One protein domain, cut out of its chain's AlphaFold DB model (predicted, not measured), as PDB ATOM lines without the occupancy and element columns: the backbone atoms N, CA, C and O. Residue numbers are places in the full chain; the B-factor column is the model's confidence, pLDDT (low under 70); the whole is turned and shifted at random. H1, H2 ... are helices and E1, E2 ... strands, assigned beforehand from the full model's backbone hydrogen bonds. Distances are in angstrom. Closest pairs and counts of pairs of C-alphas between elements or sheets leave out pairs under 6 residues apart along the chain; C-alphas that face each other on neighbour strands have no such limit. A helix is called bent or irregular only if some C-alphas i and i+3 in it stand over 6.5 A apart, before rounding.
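AT A GLANCE: This is residues 3 to 17 and 69 to 183 of the 185 residues of the protein "Apple domain-containing protein" of Ricinus communis (UniProt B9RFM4). Two lobes stand side by side: a strongly twisted five-stranded sheet with H3 over one face, and a smaller lobe of loops with two tiny strand pairs, E3 with E4 and E5 with E6, and the short helices H1 and H2. Residues 115 to 127 string the lobes together, while E2 lies off the sheet. The printed part has 130 residues, with elements in the order E1 E2 E3 H1 E4 E5 H2 E6 E7 E8 H3 E9 E10; the large sheet, E7 E1 E9 E10 E8, is mixed, and the class is mixed, helices and strands. The whole is compact, with a radius of gyration of the C-alphas of 15.9 A and spans of 47 by 39 by 23 A.

HOW THE PARTS SIT: In the large sheet, edge strand E7, residues 128 to 134, is parallel to E1, residues 3 to 7, with N 131 and O 4 2.8 A apart. E1 is parallel to E9, residues 166 to 172, with N 167 and O 3 at 2.8 A. E9 forms an antiparallel hairpin with E10, residues 176 to 182, with N 170 and O 178 at 2.8 A. E10 is antiparallel to the other edge strand, E8, residues 142 to 145, with N 143 and O 181 at 2.8 A. H3, residues 151 to 160, is on this sheet, in two layers, at a height of 8.0 A. It lies over E9, and on the local plane runs along it at 28 degrees, only just; the C-alphas of Thr 151 and Ser 169, their closest, are 5.6 A apart. E8, H3 and E9 make a split strand-helix-strand unit, two strands running the same way with E10 between them, and its crossover is right-handed. In the smaller lobe, E3, residues 77 to 79, is antiparallel to E4, residues 89 to 91, with N 90 and O 78 at 2.8 A. E5, residues 95 to 97, is antiparallel to E6, residues 112 to 114, with N 96 and O 113 at 2.8 A. The closest C-alphas of E4 and E6, those of Cys 91 and Cys 112, are 5.7 A apart. H1, residues 81 to 86, is irregular, with C-alphas 82 and 85 8.9 A apart; 0 of its 2 O i to N i+4 pairs and 1 of its 3 O i to N i+3 pairs are within hydrogen-bond range. In H3 and H2, residues 100 to 104, every O i to N i+4 pair is. E2, residues 14 to 17, pairs with no named strand and is apart from E9, only just, at 8.4 A.

IN THESE COORDINATES: E1 begins at C-alpha 3, (-28.922, -46.424, -30.674). E7 is 15.0 A long, H3 14.3 A, E9 19.0 A and E10 19.9 A, ending at C-alpha 182, (-34.782, -40.325, -34.811).

THE WHOLE: The C-alphas farthest apart, those of Lys 101 and Arg 174, are 49.0 A apart. Residues 18 to 68 are not printed, and C-alphas 17 and 69 are 27.0 A apart across the cut. The link from E6 to E7 is long. Mean pLDDT of the printed part is 78.0; 32 residues are under 70, among them 116 to 127 and 171 to 177.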
ATOM      1  N   MET A   3     -29.842 -45.700 -29.779       78.06
ATOM      2  CA  MET A   3     -28.922 -46.424 -30.674       78.06
ATOM      3  C   MET A   3     -27.946 -45.489 -31.394       78.06
ATOM      4  O   MET A   3     -28.339 -44.411 -31.828       78.06
ATOM      5  N   GLU A   4     -26.682 -45.904 -31.513       80.56
ATOM      6  CA  GLU A   4     -25.666 -45.238 -32.345       80.56
ATOM      7  C   GLU A   4     -25.462 -46.070 -33.617       80.56
ATOM      8  O   GLU A   4     -24.901 -47.166 -33.556       80.56
ATOM      9  N   CYS A   5     -25.935 -45.577 -34.761       77.00
ATOM     10  CA  CYS A   5     -25.834 -46.284 -36.039       77.00
ATOM     11  C   CYS A   5     -24.562 -45.878 -36.793       77.00
ATOM     12  O   CYS A   5     -24.338 -44.696 -37.052       77.00
ATOM     13  N   SER A   6     -23.751 -46.861 -37.193       72.31
ATOM     14  CA  SER A   6     -22.639 -46.647 -38.135       72.31
ATOM     15  C   SER A   6     -23.062 -47.053 -39.546       72.31
ATOM     16  O   SER A   6     -23.484 -48.190 -39.755       72.31
ATOM     17  N   ILE A   7     -22.948 -46.119 -40.490       70.38
ATOM     18  CA  ILE A   7     -23.459 -46.248 -41.859       70.38
ATOM     19  C   ILE A   7     -22.528 -47.119 -42.707       70.38
ATOM     20  O   ILE A   7     -21.309 -46.987 -42.637       70.38
ATOM     21  N   THR A   8     -23.104 -47.982 -43.544       65.31
ATOM     22  CA  THR A   8     -22.379 -48.708 -44.599       65.31
ATOM     23  C   THR A   8     -22.540 -48.013 -45.951       65.31
ATOM     24  O   THR A   8     -23.630 -47.539 -46.276       65.31
ATOM     25  N   ALA A   9     -21.473 -47.990 -46.753       63.25
ATOM     26  CA  ALA A   9     -21.485 -47.428 -48.101       63.25
ATOM     27  C   ALA A   9     -22.476 -48.158 -49.035       63.25
ATOM     28  O   ALA A   9     -22.579 -49.391 -49.038       63.25
ATOM     29  N   GLY A  10     -23.223 -47.374 -49.814       65.88
ATOM     30  CA  GLY A  10     -24.175 -47.856 -50.817       65.88
ATOM     31  C   GLY A  10     -23.545 -48.024 -52.202       65.88
ATOM     32  O   GLY A  10     -22.334 -48.127 -52.341       65.88
ATOM     33  N   LEU A  11     -24.382 -48.045 -53.245       67.25
ATOM     34  CA  LEU A  11     -23.934 -48.000 -54.650       67.25
ATOM     35  C   LEU A  11     -23.240 -46.683 -55.021       67.25
ATOM     36  O   LEU A  11     -22.451 -46.648 -55.958       67.25
ATOM     37  N   PHE A  12     -23.582 -45.602 -54.323       70.38
ATOM     38  CA  PHE A  12     -23.005 -44.283 -54.523       70.38
ATOM     39  C   PHE A  12     -22.062 -44.011 -53.364       70.38
ATOM     40  O   PHE A  12     -22.490 -43.987 -52.209       70.38
ATOM     41  N   GLU A  13     -20.782 -43.860 -53.683       63.41
ATOM     42  CA  GLU A  13     -19.739 -43.626 -52.686       63.41
ATOM     43  C   GLU A  13     -19.734 -42.178 -52.211       63.41
ATOM     44  O   GLU A  13     -19.464 -41.920 -51.041       63.41
ATOM     45  N   TYR A  14     -20.098 -41.235 -53.088       66.06
ATOM     46  CA  TYR A  14     -20.106 -39.819 -52.756       66.06
ATOM     47  C   TYR A  14     -21.394 -39.134 -53.223       66.06
ATOM     48  O   TYR A  14     -22.063 -39.552 -54.169       66.06
ATOM     49  N   SER A  15     -21.770 -38.062 -52.530       68.50
ATOM     50  CA  SER A  15     -22.861 -37.174 -52.935       68.50
ATOM     51  C   SER A  15     -22.372 -35.731 -52.931       68.50
ATOM     52  O   SER A  15     -21.791 -35.286 -51.940       68.50
ATOM     53  N   VAL A  16     -22.620 -34.977 -54.006       72.62
ATOM     54  CA  VAL A  16     -22.555 -33.515 -53.914       72.62
ATOM     55  C   VAL A  16     -23.797 -33.061 -53.171       72.62
ATOM     56  O   VAL A  16     -24.916 -33.420 -53.528       72.62
ATOM     57  N   TYR A  17     -23.583 -32.262 -52.131       72.00
ATOM     58  CA  TYR A  17     -24.652 -31.636 -51.371       72.00
ATOM     59  C   TYR A  17     -24.290 -30.172 -51.100       72.00
ATOM     60  O   TYR A  17     -23.447 -29.848 -50.250       72.00
ATOM     61  N   LYS A  69     -36.160 -56.287 -49.902       84.25
ATOM     62  CA  LYS A  69     -37.337 -55.420 -49.988       84.25
ATOM     63  C   LYS A  69     -37.288 -54.329 -48.916       84.25
ATOM     64  O   LYS A  69     -36.776 -54.528 -47.813       84.25
ATOM     65  N   TYR A  70     -37.847 -53.167 -49.239       85.00
ATOM     66  CA  TYR A  70     -38.062 -52.111 -48.254       85.00
ATOM     67  C   TYR A  70     -38.960 -52.633 -47.121       85.00
ATOM     68  O   TYR A  70     -39.965 -53.287 -47.395       85.00
ATOM     69  N   ARG A  71     -38.570 -52.371 -45.864       85.81
ATOM     70  CA  ARG A  71     -39.223 -52.899 -44.648       85.81
ATOM     71  C   ARG A  71     -39.378 -54.427 -44.638       85.81
ATOM     72  O   ARG A  71     -40.412 -54.944 -44.235       85.81
ATOM     73  N   HIS A  72     -38.344 -55.151 -45.082       88.75
ATOM     74  CA  HIS A  72     -38.306 -56.616 -44.958       88.75
ATOM     75  C   HIS A  72     -38.460 -57.071 -43.501       88.75
ATOM     76  O   HIS A  72     -39.220 -57.994 -43.236       88.75
ATOM     77  N   CYS A  73     -37.776 -56.391 -42.577       89.81
ATOM     78  CA  CYS A  73     -37.879 -56.636 -41.144       89.81
ATOM     79  C   CYS A  73     -38.808 -55.621 -40.459       89.81
ATOM     80  O   CYS A  73     -38.827 -54.444 -40.837       89.81
ATOM     81  N   GLY A  74     -39.559 -56.081 -39.455       90.12
ATOM     82  CA  GLY A  74     -40.445 -55.259 -38.628       90.12
ATOM     83  C   GLY A  74     -39.713 -54.196 -37.798       90.12
ATOM     84  O   GLY A  74     -38.482 -54.180 -37.701       90.12
ATOM     85  N   ALA A  75     -40.472 -53.300 -37.164       90.69
ATOM     86  CA  ALA A  75     -39.911 -52.220 -36.351       90.69
ATOM     87  C   ALA A  75     -38.959 -52.749 -35.260       90.69
ATOM     88  O   ALA A  75     -39.203 -53.795 -34.649       90.69
ATOM     89  N   TYR A  76     -37.870 -52.010 -35.019       89.12
ATOM     90  CA  TYR A  76     -36.826 -52.353 -34.044       89.12
ATOM     91  C   TYR A  76     -36.131 -53.710 -34.270       89.12
ATOM     92  O   TYR A  76     -35.591 -54.311 -33.332       89.12
ATOM     93  N   SER A  77     -36.113 -54.188 -35.515       90.00
ATOM     94  CA  SER A  77     -35.414 -55.405 -35.926       90.00
ATOM     95  C   SER A  77     -34.547 -55.168 -37.166       90.00
ATOM     96  O   SER A  77     -34.759 -54.219 -37.921       90.00
ATOM     97  N   ILE A  78     -33.528 -56.004 -37.349       88.38
ATOM     98  CA  ILE A  78     -32.567 -55.932 -38.460       88.38
ATOM     99  C   ILE A  78     -32.370 -57.307 -39.084       88.38
ATOM    100  O   ILE A  78     -32.586 -58.326 -38.429       88.38
ATOM    101  N   LEU A  79     -31.915 -57.342 -40.335       87.00
ATOM    102  CA  LEU A  79     -31.457 -58.584 -40.953       87.00
ATOM    103  C   LEU A  79     -30.259 -59.141 -40.181       87.00
ATOM    104  O   LEU A  79     -29.309 -58.417 -39.874       87.00
ATOM    105  N   ASN A  80     -30.305 -60.435 -39.883       79.44
ATOM    106  CA  ASN A  80     -29.222 -61.128 -39.212       79.44
ATOM    107  C   ASN A  80     -28.020 -61.265 -40.159       79.44
ATOM    108  O   ASN A  80     -28.006 -62.112 -41.050       79.44
ATOM    109  N   ALA A  81     -26.983 -60.455 -39.935       70.25
ATOM    110  CA  ALA A  81     -25.762 -60.470 -40.740       70.25
ATOM    111  C   ALA A  81     -25.010 -61.818 -40.695       70.25
ATOM    112  O   ALA A  81     -24.253 -62.121 -41.612       70.25
ATOM    113  N   ASN A  82     -25.238 -62.641 -39.665       68.69
ATOM    114  CA  ASN A  82     -24.620 -63.965 -39.540       68.69
ATOM    115  C   ASN A  82     -25.371 -65.056 -40.318       68.69
ATOM    116  O   ASN A  82     -24.873 -66.171 -40.431       68.69
ATOM    117  N   ASN A  83     -26.577 -64.766 -40.809       66.94
ATOM    118  CA  ASN A  83     -27.407 -65.719 -41.539       66.94
ATOM    119  C   ASN A  83     -28.169 -64.994 -42.656       66.94
ATOM    120  O   ASN A  83     -29.396 -64.983 -42.707       66.94
ATOM    121  N   ILE A  84     -27.417 -64.314 -43.522       64.00
ATOM    122  CA  ILE A  84     -27.977 -63.479 -44.591       64.00
ATOM    123  C   ILE A  84     -28.810 -64.316 -45.574       64.00
ATOM    124  O   ILE A  84     -29.851 -63.849 -46.036       64.00
ATOM    125  N   ASP A  85     -28.402 -65.559 -45.836       65.25
ATOM    126  CA  ASP A  85     -29.075 -66.455 -46.783       65.25
ATOM    127  C   ASP A  85     -30.476 -66.878 -46.317       65.25
ATOM    128  O   ASP A  85     -31.350 -67.145 -47.143       65.25
ATOM    129  N   SER A  86     -30.727 -66.903 -45.003       70.12
ATOM    130  CA  SER A  86     -32.051 -67.219 -44.456       70.12
ATOM    131  C   SER A  86     -32.988 -66.012 -44.401       70.12
ATOM    132  O   SER A  86     -34.177 -66.185 -44.124       70.12
ATOM    133  N   LEU A  87     -32.474 -64.799 -44.663       73.06
ATOM    134  CA  LEU A  87     -33.204 -63.529 -44.557       73.06
ATOM    135  C   LEU A  87     -33.922 -63.349 -43.208       73.06
ATOM    136  O   LEU A  87     -34.948 -62.666 -43.124       73.06
ATOM    137  N   GLU A  88     -33.392 -63.976 -42.157       84.56
ATOM    138  CA  GLU A  88     -33.967 -63.930 -40.820       84.56
ATOM    139  C   GLU A  88     -33.790 -62.546 -40.196       84.56
ATOM    140  O   GLU A  88     -32.709 -61.951 -40.219       84.56
ATOM    141  N   CYS A  89     -34.860 -62.052 -39.580       88.88
ATOM    142  CA  CYS A  89     -34.831 -60.829 -38.792       88.88
ATOM    143  C   CYS A  89     -34.456 -61.144 -37.339       88.88
ATOM    144  O   CYS A  89     -34.887 -62.145 -36.767       88.88
ATOM    145  N   MET A  90     -33.666 -60.268 -36.725       89.00
ATOM    146  CA  MET A  90     -33.316 -60.314 -35.310       89.00
ATOM    147  C   MET A  90     -33.662 -58.993 -34.623       89.00
ATOM    148  O   MET A  90     -33.489 -57.920 -35.199       89.00
ATOM    149  N   CYS A  91     -34.146 -59.061 -33.381       89.44
ATOM    150  CA  CYS A  91     -34.377 -57.858 -32.588       89.44
ATOM    151  C   CYS A  91     -33.059 -57.142 -32.293       89.44
ATOM    152  O   CYS A  91     -32.025 -57.772 -32.052       89.44
ATOM    153  N   LEU A  92     -33.125 -55.815 -32.256       87.69
ATOM    154  CA  LEU A  92     -32.001 -54.990 -31.837       87.69
ATOM    155  C   LEU A  92     -31.606 -55.293 -30.379       87.69
ATOM    156  O   LEU A  92     -32.456 -55.686 -29.573       87.69
ATOM    157  N   PRO A  93     -30.331 -55.106 -29.995       84.12
ATOM    158  CA  PRO A  93     -29.915 -55.267 -28.605       84.12
ATOM    159  C   PRO A  93     -30.770 -54.412 -27.655       84.12
ATOM    160  O   PRO A  93     -31.035 -53.244 -27.930       84.12
ATOM    161  N   GLY A  94     -31.228 -55.002 -26.549       82.31
ATOM    162  CA  GLY A  94     -32.167 -54.355 -25.615       82.31
ATOM    163  C   GLY A  94     -33.650 -54.470 -26.006       82.31
ATOM    164  O   GLY A  94     -34.522 -54.085 -25.226       82.31
ATOM    165  N   TYR A  95     -33.957 -55.063 -27.163       87.50
ATOM    166  CA  TYR A  95     -35.319 -55.352 -27.609       87.50
ATOM    167  C   TYR A  95     -35.611 -56.857 -27.557       87.50
ATOM    168  O   TYR A  95     -34.712 -57.702 -27.517       87.50
ATOM    169  N   GLN A  96     -36.894 -57.193 -27.508       90.38
ATOM    170  CA  GLN A  96     -37.422 -58.552 -27.556       90.38
ATOM    171  C   GLN A  96     -38.649 -58.601 -28.469       90.38
ATOM    172  O   GLN A  96     -39.274 -57.560 -28.683       90.38
ATOM    173  N   PRO A  97     -39.040 -59.776 -28.983       92.19
ATOM    174  CA  PRO A  97     -40.211 -59.874 -29.841       92.19
ATOM    175  C   PRO A  97     -41.466 -59.372 -29.126       92.19
ATOM    176  O   PRO A  97     -41.734 -59.761 -27.987       92.19
ATOM    177  N   LYS A  98     -42.251 -58.523 -29.795       91.31
ATOM    178  CA  LYS A  98     -43.519 -58.009 -29.256       91.31
ATOM    179  C   LYS A  98     -44.542 -59.132 -29.090       91.31
ATOM    180  O   LYS A  98     -45.233 -59.200 -28.077       91.31
ATOM    181  N   TYR A  99     -44.584 -60.048 -30.059       90.00
ATOM    182  CA  TYR A  99     -45.429 -61.241 -30.040       90.00
ATOM    183  C   TYR A  99     -44.591 -62.489 -30.320       90.00
ATOM    184  O   TYR A  99     -44.210 -62.755 -31.460       90.00
ATOM    185  N   LEU A 100     -44.349 -63.296 -29.282       87.81
ATOM    186  CA  LEU A 100     -43.517 -64.501 -29.380       87.81
ATOM    187  C   LEU A 100     -44.050 -65.505 -30.416       87.81
ATOM    188  O   LEU A 100     -43.273 -66.182 -31.080       87.81
ATOM    189  N   LYS A 101     -45.374 -65.567 -30.603       90.44
ATOM    190  CA  LYS A 101     -46.014 -66.437 -31.598       90.44
ATOM    191  C   LYS A 101     -45.555 -66.115 -33.025       90.44
ATOM    192  O   LYS A 101     -45.130 -67.025 -33.727       90.44
ATOM    193  N   ASN A 102     -45.612 -64.848 -33.434       86.19
ATOM    194  CA  ASN A 102     -45.221 -64.431 -34.788       86.19
ATOM    195  C   ASN A 102     -43.716 -64.624 -34.996       86.19
ATOM    196  O   ASN A 102     -43.281 -65.109 -36.035       86.19
ATOM    197  N   TRP A 103     -42.930 -64.338 -33.957       83.88
ATOM    198  CA  TRP A 103     -41.485 -64.543 -33.977       83.88
ATOM    199  C   TRP A 103     -41.092 -66.013 -34.151       83.88
ATOM    200  O   TRP A 103     -40.245 -66.342 -34.976       83.88
ATOM    201  N   ASN A 104     -41.752 -66.921 -33.427       84.88
ATOM    202  CA  ASN A 104     -41.522 -68.364 -33.540       84.88
ATOM    203  C   ASN A 104     -41.930 -68.918 -34.914       84.88
ATOM    204  O   ASN A 104     -41.390 -69.931 -35.349       84.88
ATOM    205  N   LEU A 105     -42.856 -68.244 -35.602       87.50
ATOM    206  CA  LEU A 105     -43.235 -68.539 -36.985       87.50
ATOM    207  C   LEU A 105     -42.277 -67.925 -38.015       87.50
ATOM    208  O   LEU A 105     -42.494 -68.102 -39.210       87.50
ATOM    209  N   ARG A 106     -41.219 -67.233 -37.567       84.25
ATOM    210  CA  ARG A 106     -40.246 -66.533 -38.419       84.25
ATOM    211  C   ARG A 106     -40.904 -65.510 -39.345       84.25
ATOM    212  O   ARG A 106     -40.461 -65.299 -40.471       84.25
ATOM    213  N   ASP A 107     -41.969 -64.873 -38.866       85.94
ATOM    214  CA  ASP A 107     -42.600 -63.764 -39.567       85.94
ATOM    215  C   ASP A 107     -41.641 -62.565 -39.591       85.94
ATOM    216  O   ASP A 107     -41.358 -61.963 -38.556       85.94
ATOM    217  N   ALA A 108     -41.133 -62.219 -40.776       83.75
ATOM    218  CA  ALA A 108     -40.187 -61.120 -40.951       83.75
ATOM    219  C   ALA A 108     -40.796 -59.759 -40.567       83.75
ATOM    220  O   ALA A 108     -40.083 -58.862 -40.123       83.75
ATOM    221  N   SER A 109     -42.124 -59.620 -40.651       87.69
ATOM    222  CA  SER A 109     -42.831 -58.402 -40.246       87.69
ATOM    223  C   SER A 109     -43.005 -58.273 -38.728       87.69
ATOM    224  O   SER A 109     -43.477 -57.239 -38.250       87.69
ATOM    225  N   ALA A 110     -42.617 -59.295 -37.953       88.31
ATOM    226  CA  ALA A 110     -42.745 -59.286 -36.505       88.31
ATOM    227  C   ALA A 110     -41.922 -58.154 -35.874       88.31
ATOM    228  O   ALA A 110     -40.704 -58.061 -36.021       88.31
ATOM    229  N   GLU A 111     -42.613 -57.301 -35.125       91.06
ATOM    230  CA  GLU A 111     -42.015 -56.168 -34.429       91.06
ATOM    231  C   GLU A 111     -41.307 -56.596 -33.142       91.06
ATOM    232  O   GLU A 111     -41.710 -57.544 -32.451       91.06
ATOM    233  N   CYS A 112     -40.305 -55.812 -32.760       91.06
ATOM    234  CA  CYS A 112     -39.664 -55.909 -31.462       91.06
ATOM    235  C   CYS A 112     -40.069 -54.732 -30.565       91.06
ATOM    236  O   CYS A 112     -40.324 -53.622 -31.020       91.06
ATOM    237  N   THR A 113     -40.118 -54.971 -29.260       88.69
ATOM    238  CA  THR A 113     -40.377 -53.965 -28.227       88.69
ATOM    239  C   THR A 113     -39.227 -53.942 -27.229       88.69
ATOM    240  O   THR A 113     -38.516 -54.934 -27.065       88.69
ATOM    241  N   ARG A 114     -39.031 -52.815 -26.545       82.75
ATOM    242  CA  ARG A 114     -38.015 -52.705 -25.490       82.75
ATOM    243  C   ARG A 114     -38.279 -53.723 -24.381       82.75
ATOM    244  O   ARG A 114     -39.432 -53.972 -24.020       82.75
ATOM    245  N   LYS A 115     -37.210 -54.290 -23.821       83.00
ATOM    246  CA  LYS A 115     -37.303 -55.121 -22.616       83.00
ATOM    247  C   LYS A 115     -37.760 -54.248 -21.439       83.00
ATOM    248  O   LYS A 115     -37.185 -53.196 -21.187       83.00
ATOM    249  N   ILE A 116     -38.809 -54.680 -20.735       66.69
ATOM    250  CA  ILE A 116     -39.508 -53.895 -19.692       66.69
ATOM    251  C   ILE A 116     -38.603 -53.582 -18.482       66.69
ATOM    252  O   ILE A 116     -38.861 -52.627 -17.759       66.69
ATOM    253  N   SER A 117     -37.513 -54.333 -18.287       58.12
ATOM    254  CA  SER A 117     -36.519 -54.076 -17.238       58.12
ATOM    255  C   SER A 117     -35.701 -52.793 -17.439       58.12
ATOM    256  O   SER A 117     -35.104 -52.323 -16.479       58.12
ATOM    257  N   ASP A 118     -35.697 -52.213 -18.646       53.78
ATOM    258  CA  ASP A 118     -35.046 -50.933 -18.950       53.78
ATOM    259  C   ASP A 118     -36.096 -49.810 -18.971       53.78
ATOM    260  O   ASP A 118     -36.426 -49.230 -20.015       53.78
ATOM    261  N   THR A 119     -36.681 -49.517 -17.806       52.31
ATOM    262  CA  THR A 119     -37.434 -48.275 -17.595       52.31
ATOM    263  C   THR A 119     -36.537 -47.103 -17.958       52.31
ATOM    264  O   THR A 119     -35.502 -46.922 -17.341       52.31
ATOM    265  N   SER A 120     -36.952 -46.330 -18.961       58.22
ATOM    266  CA  SER A 120     -36.294 -45.122 -19.462       58.22
ATOM    267  C   SER A 120     -35.796 -44.208 -18.337       58.22
ATOM    268  O   SER A 120     -36.547 -43.347 -17.874       58.22
ATOM    269  N   ILE A 121     -34.518 -44.306 -17.971       52.50
ATOM    270  CA  ILE A 121     -33.847 -43.282 -17.177       52.50
ATOM    271  C   ILE A 121     -33.174 -42.308 -18.145       52.50
ATOM    272  O   ILE A 121     -31.950 -42.197 -18.261       52.50
ATOM    273  N   CYS A 122     -34.017 -41.595 -18.891       62.41
ATOM    274  CA  CYS A 122     -33.572 -40.432 -19.638       62.41
ATOM    275  C   CYS A 122     -32.910 -39.444 -18.665       62.41
ATOM    276  O   CYS A 122     -33.517 -39.068 -17.664       62.41
ATOM    277  N   GLY A 123     -31.667 -39.051 -18.944       54.84
ATOM    278  CA  GLY A 123     -30.920 -38.093 -18.123       54.84
ATOM    279  C   GLY A 123     -29.882 -38.683 -17.159       54.84
ATOM    280  O   GLY A 123     -29.016 -37.932 -16.725       54.84
ATOM    281  N   ASN A 124     -29.855 -40.001 -16.898       55.44
ATOM    282  CA  ASN A 124     -28.867 -40.608 -15.977       55.44
ATOM    283  C   ASN A 124     -27.661 -41.261 -16.680       55.44
ATOM    284  O   ASN A 124     -27.011 -42.144 -16.124       55.44
ATOM    285  N   GLY A 125     -27.345 -40.844 -17.908       52.44
ATOM    286  CA  GLY A 125     -26.188 -41.375 -18.638       52.44
ATOM    287  C   GLY A 125     -26.358 -42.814 -19.138       52.44
ATOM    288  O   GLY A 125     -25.354 -43.471 -19.414       52.44
ATOM    289  N   GLU A 126     -27.599 -43.304 -19.277       60.97
ATOM    290  CA  GLU A 126     -27.871 -44.588 -19.929       60.97
ATOM    291  C   GLU A 126     -27.189 -44.651 -21.302       60.97
ATOM    292  O   GLU A 126     -27.337 -43.762 -22.145       60.97
ATOM    293  N   GLY A 127     -26.408 -45.713 -21.500       67.00
ATOM    294  CA  GLY A 127     -25.557 -45.881 -22.664       67.00
ATOM    295  C   GLY A 127     -26.331 -46.037 -23.972       67.00
ATOM    296  O   GLY A 127     -27.509 -46.403 -24.010       67.00
ATOM    297  N   PHE A 128     -25.620 -45.796 -25.069       71.31
ATOM    298  CA  PHE A 128     -26.052 -46.232 -26.387       71.31
ATOM    299  C   PHE A 128     -25.487 -47.612 -26.647       71.31
ATOM    300  O   PHE A 128     -24.322 -47.867 -26.329       71.31
ATOM    301  N   VAL A 129     -26.274 -48.467 -27.291       79.00
ATOM    302  CA  VAL A 129     -25.684 -49.607 -27.984       79.00
ATOM    303  C   VAL A 129     -25.291 -49.137 -29.371       79.00
ATOM    304  O   VAL A 129     -26.122 -48.657 -30.147       79.00
ATOM    305  N   LYS A 130     -23.997 -49.259 -29.661       81.81
ATOM    306  CA  LYS A 130     -23.479 -49.045 -31.002       81.81
ATOM    307  C   LYS A 130     -23.879 -50.224 -31.872       81.81
ATOM    308  O   LYS A 130     -23.549 -51.367 -31.563       81.81
ATOM    309  N   ILE A 131     -24.568 -49.927 -32.964       81.50
ATOM    310  CA  ILE A 131     -24.910 -50.895 -33.996       81.50
ATOM    311  C   ILE A 131     -24.054 -50.546 -35.209       81.50
ATOM    312  O   ILE A 131     -24.243 -49.517 -35.864       81.50
ATOM    313  N   ALA A 132     -23.043 -51.378 -35.445       79.31
ATOM    314  CA  ALA A 132     -22.081 -51.175 -36.515       79.31
ATOM    315  C   ALA A 132     -22.606 -51.714 -37.852       79.31
ATOM    316  O   ALA A 132     -23.358 -52.686 -37.878       79.31
ATOM    317  N   SER A 133     -22.147 -51.102 -38.946       74.00
ATOM    318  CA  SER A 133     -22.360 -51.571 -40.321       74.00
ATOM    319  C   SER A 133     -23.828 -51.807 -40.680       74.00
ATOM    320  O   SER A 133     -24.193 -52.854 -41.216       74.00
ATOM    321  N   VAL A 134     -24.679 -50.827 -40.370       77.94
ATOM    322  CA  VAL A 134     -26.103 -50.874 -40.697       77.94
ATOM    323  C   VAL A 134     -26.460 -49.855 -41.761       77.94
ATOM    324  O   VAL A 134     -25.976 -48.722 -41.778       77.94
ATOM    325  N   LYS A 135     -27.401 -50.239 -42.624       78.88
ATOM    326  CA  LYS A 135     -28.222 -49.250 -43.315       78.88
ATOM    327  C   LYS A 135     -29.067 -48.555 -42.247       78.88
ATOM    328  O   LYS A 135     -29.782 -49.230 -41.509       78.88
ATOM    329  N   VAL A 136     -28.937 -47.234 -42.138       82.56
ATOM    330  CA  VAL A 136     -29.696 -46.450 -41.152       82.56
ATOM    331  C   VAL A 136     -31.205 -46.641 -41.330       82.56
ATOM    332  O   VAL A 136     -31.644 -46.975 -42.439       82.56
ATOM    333  N   PRO A 137     -31.998 -46.428 -40.261       84.94
ATOM    334  CA  PRO A 137     -33.449 -46.392 -40.368       84.94
ATOM    335  C   PRO A 137     -33.904 -45.354 -41.393       84.94
ATOM    336  O   PRO A 137     -33.118 -44.517 -41.848       84.94
ATOM    337  N   ASP A 138     -35.185 -45.400 -41.752       85.50
ATOM    338  CA  ASP A 138     -35.735 -44.494 -42.751       85.50
ATOM    339  C   ASP A 138     -35.434 -43.029 -42.402       85.50
ATOM    340  O   ASP A 138     -35.815 -42.520 -41.344       85.50
ATOM    341  N   ALA A 139     -34.708 -42.357 -43.296       83.00
ATOM    342  CA  ALA A 139     -34.286 -40.982 -43.099       83.00
ATOM    343  C   ALA A 139     -35.457 -39.993 -43.215       83.00
ATOM    344  O   ALA A 139     -35.320 -38.862 -42.759       83.00
ATOM    345  N   SER A 140     -36.622 -40.395 -43.751       82.81
ATOM    346  CA  SER A 140     -37.816 -39.537 -43.771       82.81
ATOM    347  C   SER A 140     -38.355 -39.234 -42.369       82.81
ATOM    348  O   SER A 140     -39.043 -38.236 -42.177       82.81
ATOM    349  N   ALA A 141     -38.065 -40.103 -41.396       82.69
ATOM    350  CA  ALA A 141     -38.411 -39.926 -39.987       82.69
ATOM    351  C   ALA A 141     -37.267 -39.295 -39.170       82.69
ATOM    352  O   ALA A 141     -37.404 -39.103 -37.958       82.69
ATOM    353  N   ALA A 142     -36.136 -38.993 -39.815       86.00
ATOM    354  CA  ALA A 142     -34.976 -38.405 -39.168       86.00
ATOM    355  C   ALA A 142     -35.039 -36.876 -39.203       86.00
ATOM    356  O   ALA A 142     -35.370 -36.267 -40.219       86.00
ATOM    357  N   ALA A 143     -34.621 -36.244 -38.111       85.44
ATOM    358  CA  ALA A 143     -34.257 -34.839 -38.117       85.44
ATOM    359  C   ALA A 143     -32.765 -34.711 -38.446       85.44
ATOM    360  O   ALA A 143     -31.912 -35.200 -37.696       85.44
ATOM    361  N   LEU A 144     -32.456 -34.038 -39.558       79.25
ATOM    362  CA  LEU A 144     -31.099 -33.602 -39.869       79.25
ATOM    363  C   LEU A 144     -30.783 -32.341 -39.063       79.25
ATOM    364  O   LEU A 144     -31.326 -31.267 -39.318       79.25
ATOM    365  N   LEU A 145     -29.898 -32.490 -38.085       72.44
ATOM    366  CA  LEU A 145     -29.362 -31.399 -37.282       72.44
ATOM    367  C   LEU A 145     -28.099 -30.812 -37.938       72.44
ATOM    368  O   LEU A 145     -27.590 -31.329 -38.935       72.44
ATOM    369  N   ASN A 146     -27.613 -29.699 -37.376       64.62
ATOM    370  CA  ASN A 146     -26.483 -28.906 -37.875       64.62
ATOM    371  C   ASN A 146     -25.304 -29.742 -38.417       64.62
ATOM    372  O   ASN A 146     -24.879 -30.723 -37.812       64.62
ATOM    373  N   ARG A 147     -24.733 -29.279 -39.539       66.56
ATOM    374  CA  ARG A 147     -23.732 -29.986 -40.371       66.56
ATOM    375  C   ARG A 147     -22.301 -30.018 -39.803       66.56
ATOM    376  O   ARG A 147     -21.413 -30.561 -40.445       66.56
ATOM    377  N   ASN A 148     -22.096 -29.441 -38.620       72.88
ATOM    378  CA  ASN A 148     -20.790 -29.299 -37.970       72.88
ATOM    379  C   ASN A 148     -20.761 -29.920 -36.564       72.88
ATOM    380  O   ASN A 148     -19.910 -29.558 -35.757       72.88
ATOM    381  N   LEU A 149     -21.709 -30.802 -36.244       78.81
ATOM    382  CA  LEU A 149     -21.755 -31.448 -34.938       78.81
ATOM    383  C   LEU A 149     -20.891 -32.702 -34.961       78.81
ATOM    384  O   LEU A 149     -21.147 -33.637 -35.717       78.81
ATOM    385  N   SER A 150     -19.900 -32.759 -34.079       82.81
ATOM    386  CA  SER A 150     -19.147 -33.986 -33.841       82.81
ATOM    387  C   SER A 150     -20.075 -35.121 -33.395       82.81
ATOM    388  O   SER A 150     -21.146 -34.905 -32.818       82.81
ATOM    389  N   THR A 151     -19.633 -36.366 -33.569       83.06
ATOM    390  CA  THR A 151     -20.352 -37.548 -33.069       83.06
ATOM    391  C   THR A 151     -20.670 -37.443 -31.578       83.06
ATOM    392  O   THR A 151     -21.748 -37.844 -31.142       83.06
ATOM    393  N   ARG A 152     -19.762 -36.853 -30.788       84.44
ATOM    394  CA  ARG A 152     -19.968 -36.633 -29.352       84.44
ATOM    395  C   ARG A 152     -21.094 -35.638 -29.081       84.44
ATOM    396  O   ARG A 152     -21.922 -35.904 -28.213       84.44
ATOM    397  N   GLU A 153     -21.139 -34.529 -29.807       86.50
ATOM    398  CA  GLU A 153     -22.199 -33.527 -29.654       86.50
ATOM    399  C   GLU A 153     -23.546 -34.081 -30.122       86.50
ATOM    400  O   GLU A 153     -24.541 -33.933 -29.420       86.50
ATOM    401  N   CYS A 154     -23.574 -34.813 -31.240       86.56
ATOM    402  CA  CYS A 154     -24.776 -35.492 -31.729       86.56
ATOM    403  C   CYS A 154     -25.333 -36.486 -30.693       86.56
ATOM    404  O   CYS A 154     -26.529 -36.499 -30.392       86.56
ATOM    405  N   LYS A 155     -24.441 -37.259 -30.064       85.69
ATOM    406  CA  LYS A 155     -24.773 -38.168 -28.964       85.69
ATOM    407  C   LYS A 155     -25.366 -37.427 -27.764       85.69
ATOM    408  O   LYS A 155     -26.390 -37.848 -27.231       85.69
ATOM    409  N   GLN A 156     -24.735 -36.333 -27.333       85.56
ATOM    410  CA  GLN A 156     -25.213 -35.527 -26.203       85.56
ATOM    411  C   GLN A 156     -26.570 -34.878 -26.490       85.56
ATOM    412  O   GLN A 156     -27.437 -34.884 -25.618       85.56
ATOM    413  N   LEU A 157     -26.784 -34.391 -27.712       85.88
ATOM    414  CA  LEU A 157     -28.069 -33.845 -28.145       85.88
ATOM    415  C   LEU A 157     -29.174 -34.898 -28.073       85.88
ATOM    416  O   LEU A 157     -30.231 -34.633 -27.502       85.88
ATOM    417  N   CYS A 158     -28.920 -36.109 -28.570       85.81
ATOM    418  CA  CYS A 158     -29.883 -37.201 -28.454       85.81
ATOM    419  C   CYS A 158     -30.163 -37.558 -26.982       85.81
ATOM    420  O   CYS A 158     -31.321 -37.686 -26.606       85.81
ATOM    421  N   LEU A 159     -29.141 -37.631 -26.117       83.94
ATOM    422  CA  LEU A 159     -29.335 -37.891 -24.678       83.94
ATOM    423  C   LEU A 159     -30.141 -36.811 -23.960       83.94
ATOM    424  O   LEU A 159     -30.860 -37.120 -23.013       83.94
ATOM    425  N   SER A 160     -30.008 -35.555 -24.389       83.62
ATOM    426  CA  SER A 160     -30.749 -34.434 -23.805       83.62
ATOM    427  C   SER A 160     -32.245 -34.462 -24.132       83.62
ATOM    428  O   SER A 160     -33.026 -33.765 -23.490       83.62
ATOM    429  N   ASN A 161     -32.661 -35.279 -25.108       83.56
ATOM    430  CA  ASN A 161     -34.046 -35.407 -25.528       83.56
ATOM    431  C   ASN A 161     -34.548 -36.840 -25.306       83.56
ATOM    432  O   ASN A 161     -34.212 -37.758 -26.047       83.56
ATOM    433  N   CYS A 162     -35.425 -37.023 -24.319       80.94
ATOM    434  CA  CYS A 162     -35.961 -38.335 -23.939       80.94
ATOM    435  C   CYS A 162     -36.776 -39.035 -25.028       80.94
ATOM    436  O   CYS A 162     -36.978 -40.252 -24.975       80.94
ATOM    437  N   SER A 163     -37.255 -38.281 -26.014       84.56
ATOM    438  CA  SER A 163     -37.938 -38.839 -27.173       84.56
ATOM    439  C   SER A 163     -36.957 -39.408 -28.197       84.56
ATOM    440  O   SER A 163     -37.379 -40.194 -29.039       84.56
ATOM    441  N   CYS A 164     -35.665 -39.060 -28.134       86.50
ATOM    442  CA  CYS A 164     -34.664 -39.573 -29.061       86.50
ATOM    443  C   CYS A 164     -34.484 -41.089 -28.892       86.50
ATOM    444  O   CYS A 164     -34.236 -41.609 -27.799       86.50
ATOM    445  N   LYS A 165     -34.618 -41.819 -30.001       84.75
ATOM    446  CA  LYS A 165     -34.501 -43.281 -30.071       84.75
ATOM    447  C   LYS A 165     -33.177 -43.723 -30.680       84.75
ATOM    448  O   LYS A 165     -32.641 -44.754 -30.270       84.75
ATOM    449  N   ALA A 166     -32.639 -42.957 -31.625       88.62
ATOM    450  CA  ALA A 166     -31.380 -43.257 -32.295       88.62
ATOM    451  C   ALA A 166     -30.710 -41.989 -32.830       88.62
ATOM    452  O   ALA A 166     -31.379 -40.987 -33.090       88.62
ATOM    453  N   PHE A 167     -29.400 -42.066 -33.046       88.19
ATOM    454  CA  PHE A 167     -28.653 -41.086 -33.818       88.19
ATOM    455  C   PHE A 167     -27.634 -41.759 -34.742       88.19
ATOM    456  O   PHE A 167     -27.188 -42.885 -34.505       88.19
ATOM    457  N   ALA A 168     -27.244 -41.043 -35.789       88.00
ATOM    458  CA  ALA A 168     -26.155 -41.416 -36.679       88.00
ATOM    459  C   ALA A 168     -25.326 -40.174 -36.998       88.00
ATOM    460  O   ALA A 168     -25.864 -39.080 -37.175       88.00
ATOM    461  N   SER A 169     -24.011 -40.345 -37.072       82.50
ATOM    462  CA  SER A 169     -23.121 -39.326 -37.625       82.50
ATOM    463  C   SER A 169     -22.969 -39.561 -39.122       82.50
ATOM    464  O   SER A 169     -22.680 -40.678 -39.545       82.50
ATOM    465  N   LEU A 170     -23.187 -38.515 -39.910       75.50
ATOM    466  CA  LEU A 170     -22.920 -38.487 -41.339       75.50
ATOM    467  C   LEU A 170     -21.525 -37.918 -41.544       75.50
ATOM    468  O   LEU A 170     -21.283 -36.781 -41.150       75.50
ATOM    469  N   ASP A 171     -20.635 -38.670 -42.174       67.06
ATOM    470  CA  ASP A 171     -19.403 -38.084 -42.690       67.06
ATOM    471  C   ASP A 171     -19.720 -37.421 -44.034       67.06
ATOM    472  O   ASP A 171     -20.022 -38.098 -45.019       67.06
ATOM    473  N   ILE A 172     -19.772 -36.089 -44.052       61.47
ATOM    474  CA  ILE A 172     -19.958 -35.318 -45.278       61.47
ATOM    475  C   ILE A 172     -18.582 -34.768 -45.627       61.47
ATOM    476  O   ILE A 172     -18.179 -33.703 -45.136       61.47
ATOM    477  N   GLU A 173     -17.853 -35.512 -46.463       52.66
ATOM    478  CA  GLU A 173     -16.500 -35.141 -46.864       52.66
ATOM    479  C   GLU A 173     -16.448 -33.663 -47.292       52.66
ATOM    480  O   GLU A 173     -17.229 -33.189 -48.123       52.66
ATOM    481  N   ARG A 174     -15.506 -32.925 -46.690       46.16
ATOM    482  CA  ARG A 174     -15.230 -31.489 -46.904       46.16
ATOM    483  C   ARG A 174     -16.256 -30.487 -46.355       46.16
ATOM    484  O   ARG A 174     -16.052 -29.291 -46.556       46.16
ATOM    485  N   LYS A 175     -17.314 -30.910 -45.645       52.12
ATOM    486  CA  LYS A 175     -18.294 -29.980 -45.029       52.12
ATOM    487  C   LYS A 175     -18.651 -30.249 -43.565       52.12
ATOM    488  O   LYS A 175     -19.391 -29.445 -43.008       52.12
ATOM    489  N   GLY A 176     -18.098 -31.296 -42.951       54.12
ATOM    490  CA  GLY A 176     -18.246 -31.582 -41.522       54.12
ATOM    491  C   GLY A 176     -19.029 -32.862 -41.238       54.12
ATOM    492  O   GLY A 176     -19.504 -33.542 -42.148       54.12
ATOM    493  N   VAL A 177     -19.147 -33.197 -39.953       63.97
ATOM    494  CA  VAL A 177     -19.973 -34.317 -39.496       63.97
ATOM    495  C   VAL A 177     -21.411 -33.819 -39.325       63.97
ATOM    496  O   VAL A 177     -21.691 -32.923 -38.526       63.97
ATOM    497  N   GLY A 178     -22.336 -34.372 -40.107       75.69
ATOM    498  CA  GLY A 178     -23.770 -34.149 -39.939       75.69
ATOM    499  C   GLY A 178     -24.342 -35.037 -38.836       75.69
ATOM    500  O   GLY A 178     -23.850 -36.136 -38.591       75.69
ATOM    501  N   CYS A 179     -25.407 -34.588 -38.176       85.81
ATOM    502  CA  CYS A 179     -26.074 -35.348 -37.120       85.81
ATOM    503  C   CYS A 179     -27.506 -35.693 -37.540       85.81
ATOM    504  O   CYS A 179     -28.322 -34.797 -37.749       85.81
ATOM    505  N   LEU A 180     -27.820 -36.985 -37.654       88.81
ATOM    506  CA  LEU A 180     -29.187 -37.476 -37.832       88.81
ATOM    507  C   LEU A 180     -29.717 -37.992 -36.502       88.81
ATOM    508  O   LEU A 180     -29.018 -38.730 -35.809       88.81
ATOM    509  N   THR A 181     -30.958 -37.646 -36.171       89.06
ATOM    510  CA  THR A 181     -31.646 -38.129 -34.966       89.06
ATOM    511  C   THR A 181     -33.039 -38.640 -35.304       89.06
ATOM    512  O   THR A 181     -33.727 -38.059 -36.139       89.06
ATOM    513  N   TRP A 182     -33.458 -39.723 -34.651       89.88
ATOM    514  CA  TRP A 182     -34.782 -40.325 -34.811       89.88
ATOM    515  C   TRP A 182     -35.564 -40.236 -33.508       89.88
ATOM    516  O   TRP A 182     -35.026 -40.522 -32.436       89.88
ATOM    517  N   TYR A 183     -36.845 -39.889 -33.618       86.25
ATOM    518  CA  TYR A 183     -37.762 -39.745 -32.481       86.25
ATOM    519  C   TYR A 183     -38.938 -40.735 -32.517       86.25
ATOM    520  O   TYR A 183     -39.609 -40.922 -31.502       86.25
TER     521      TYR A 183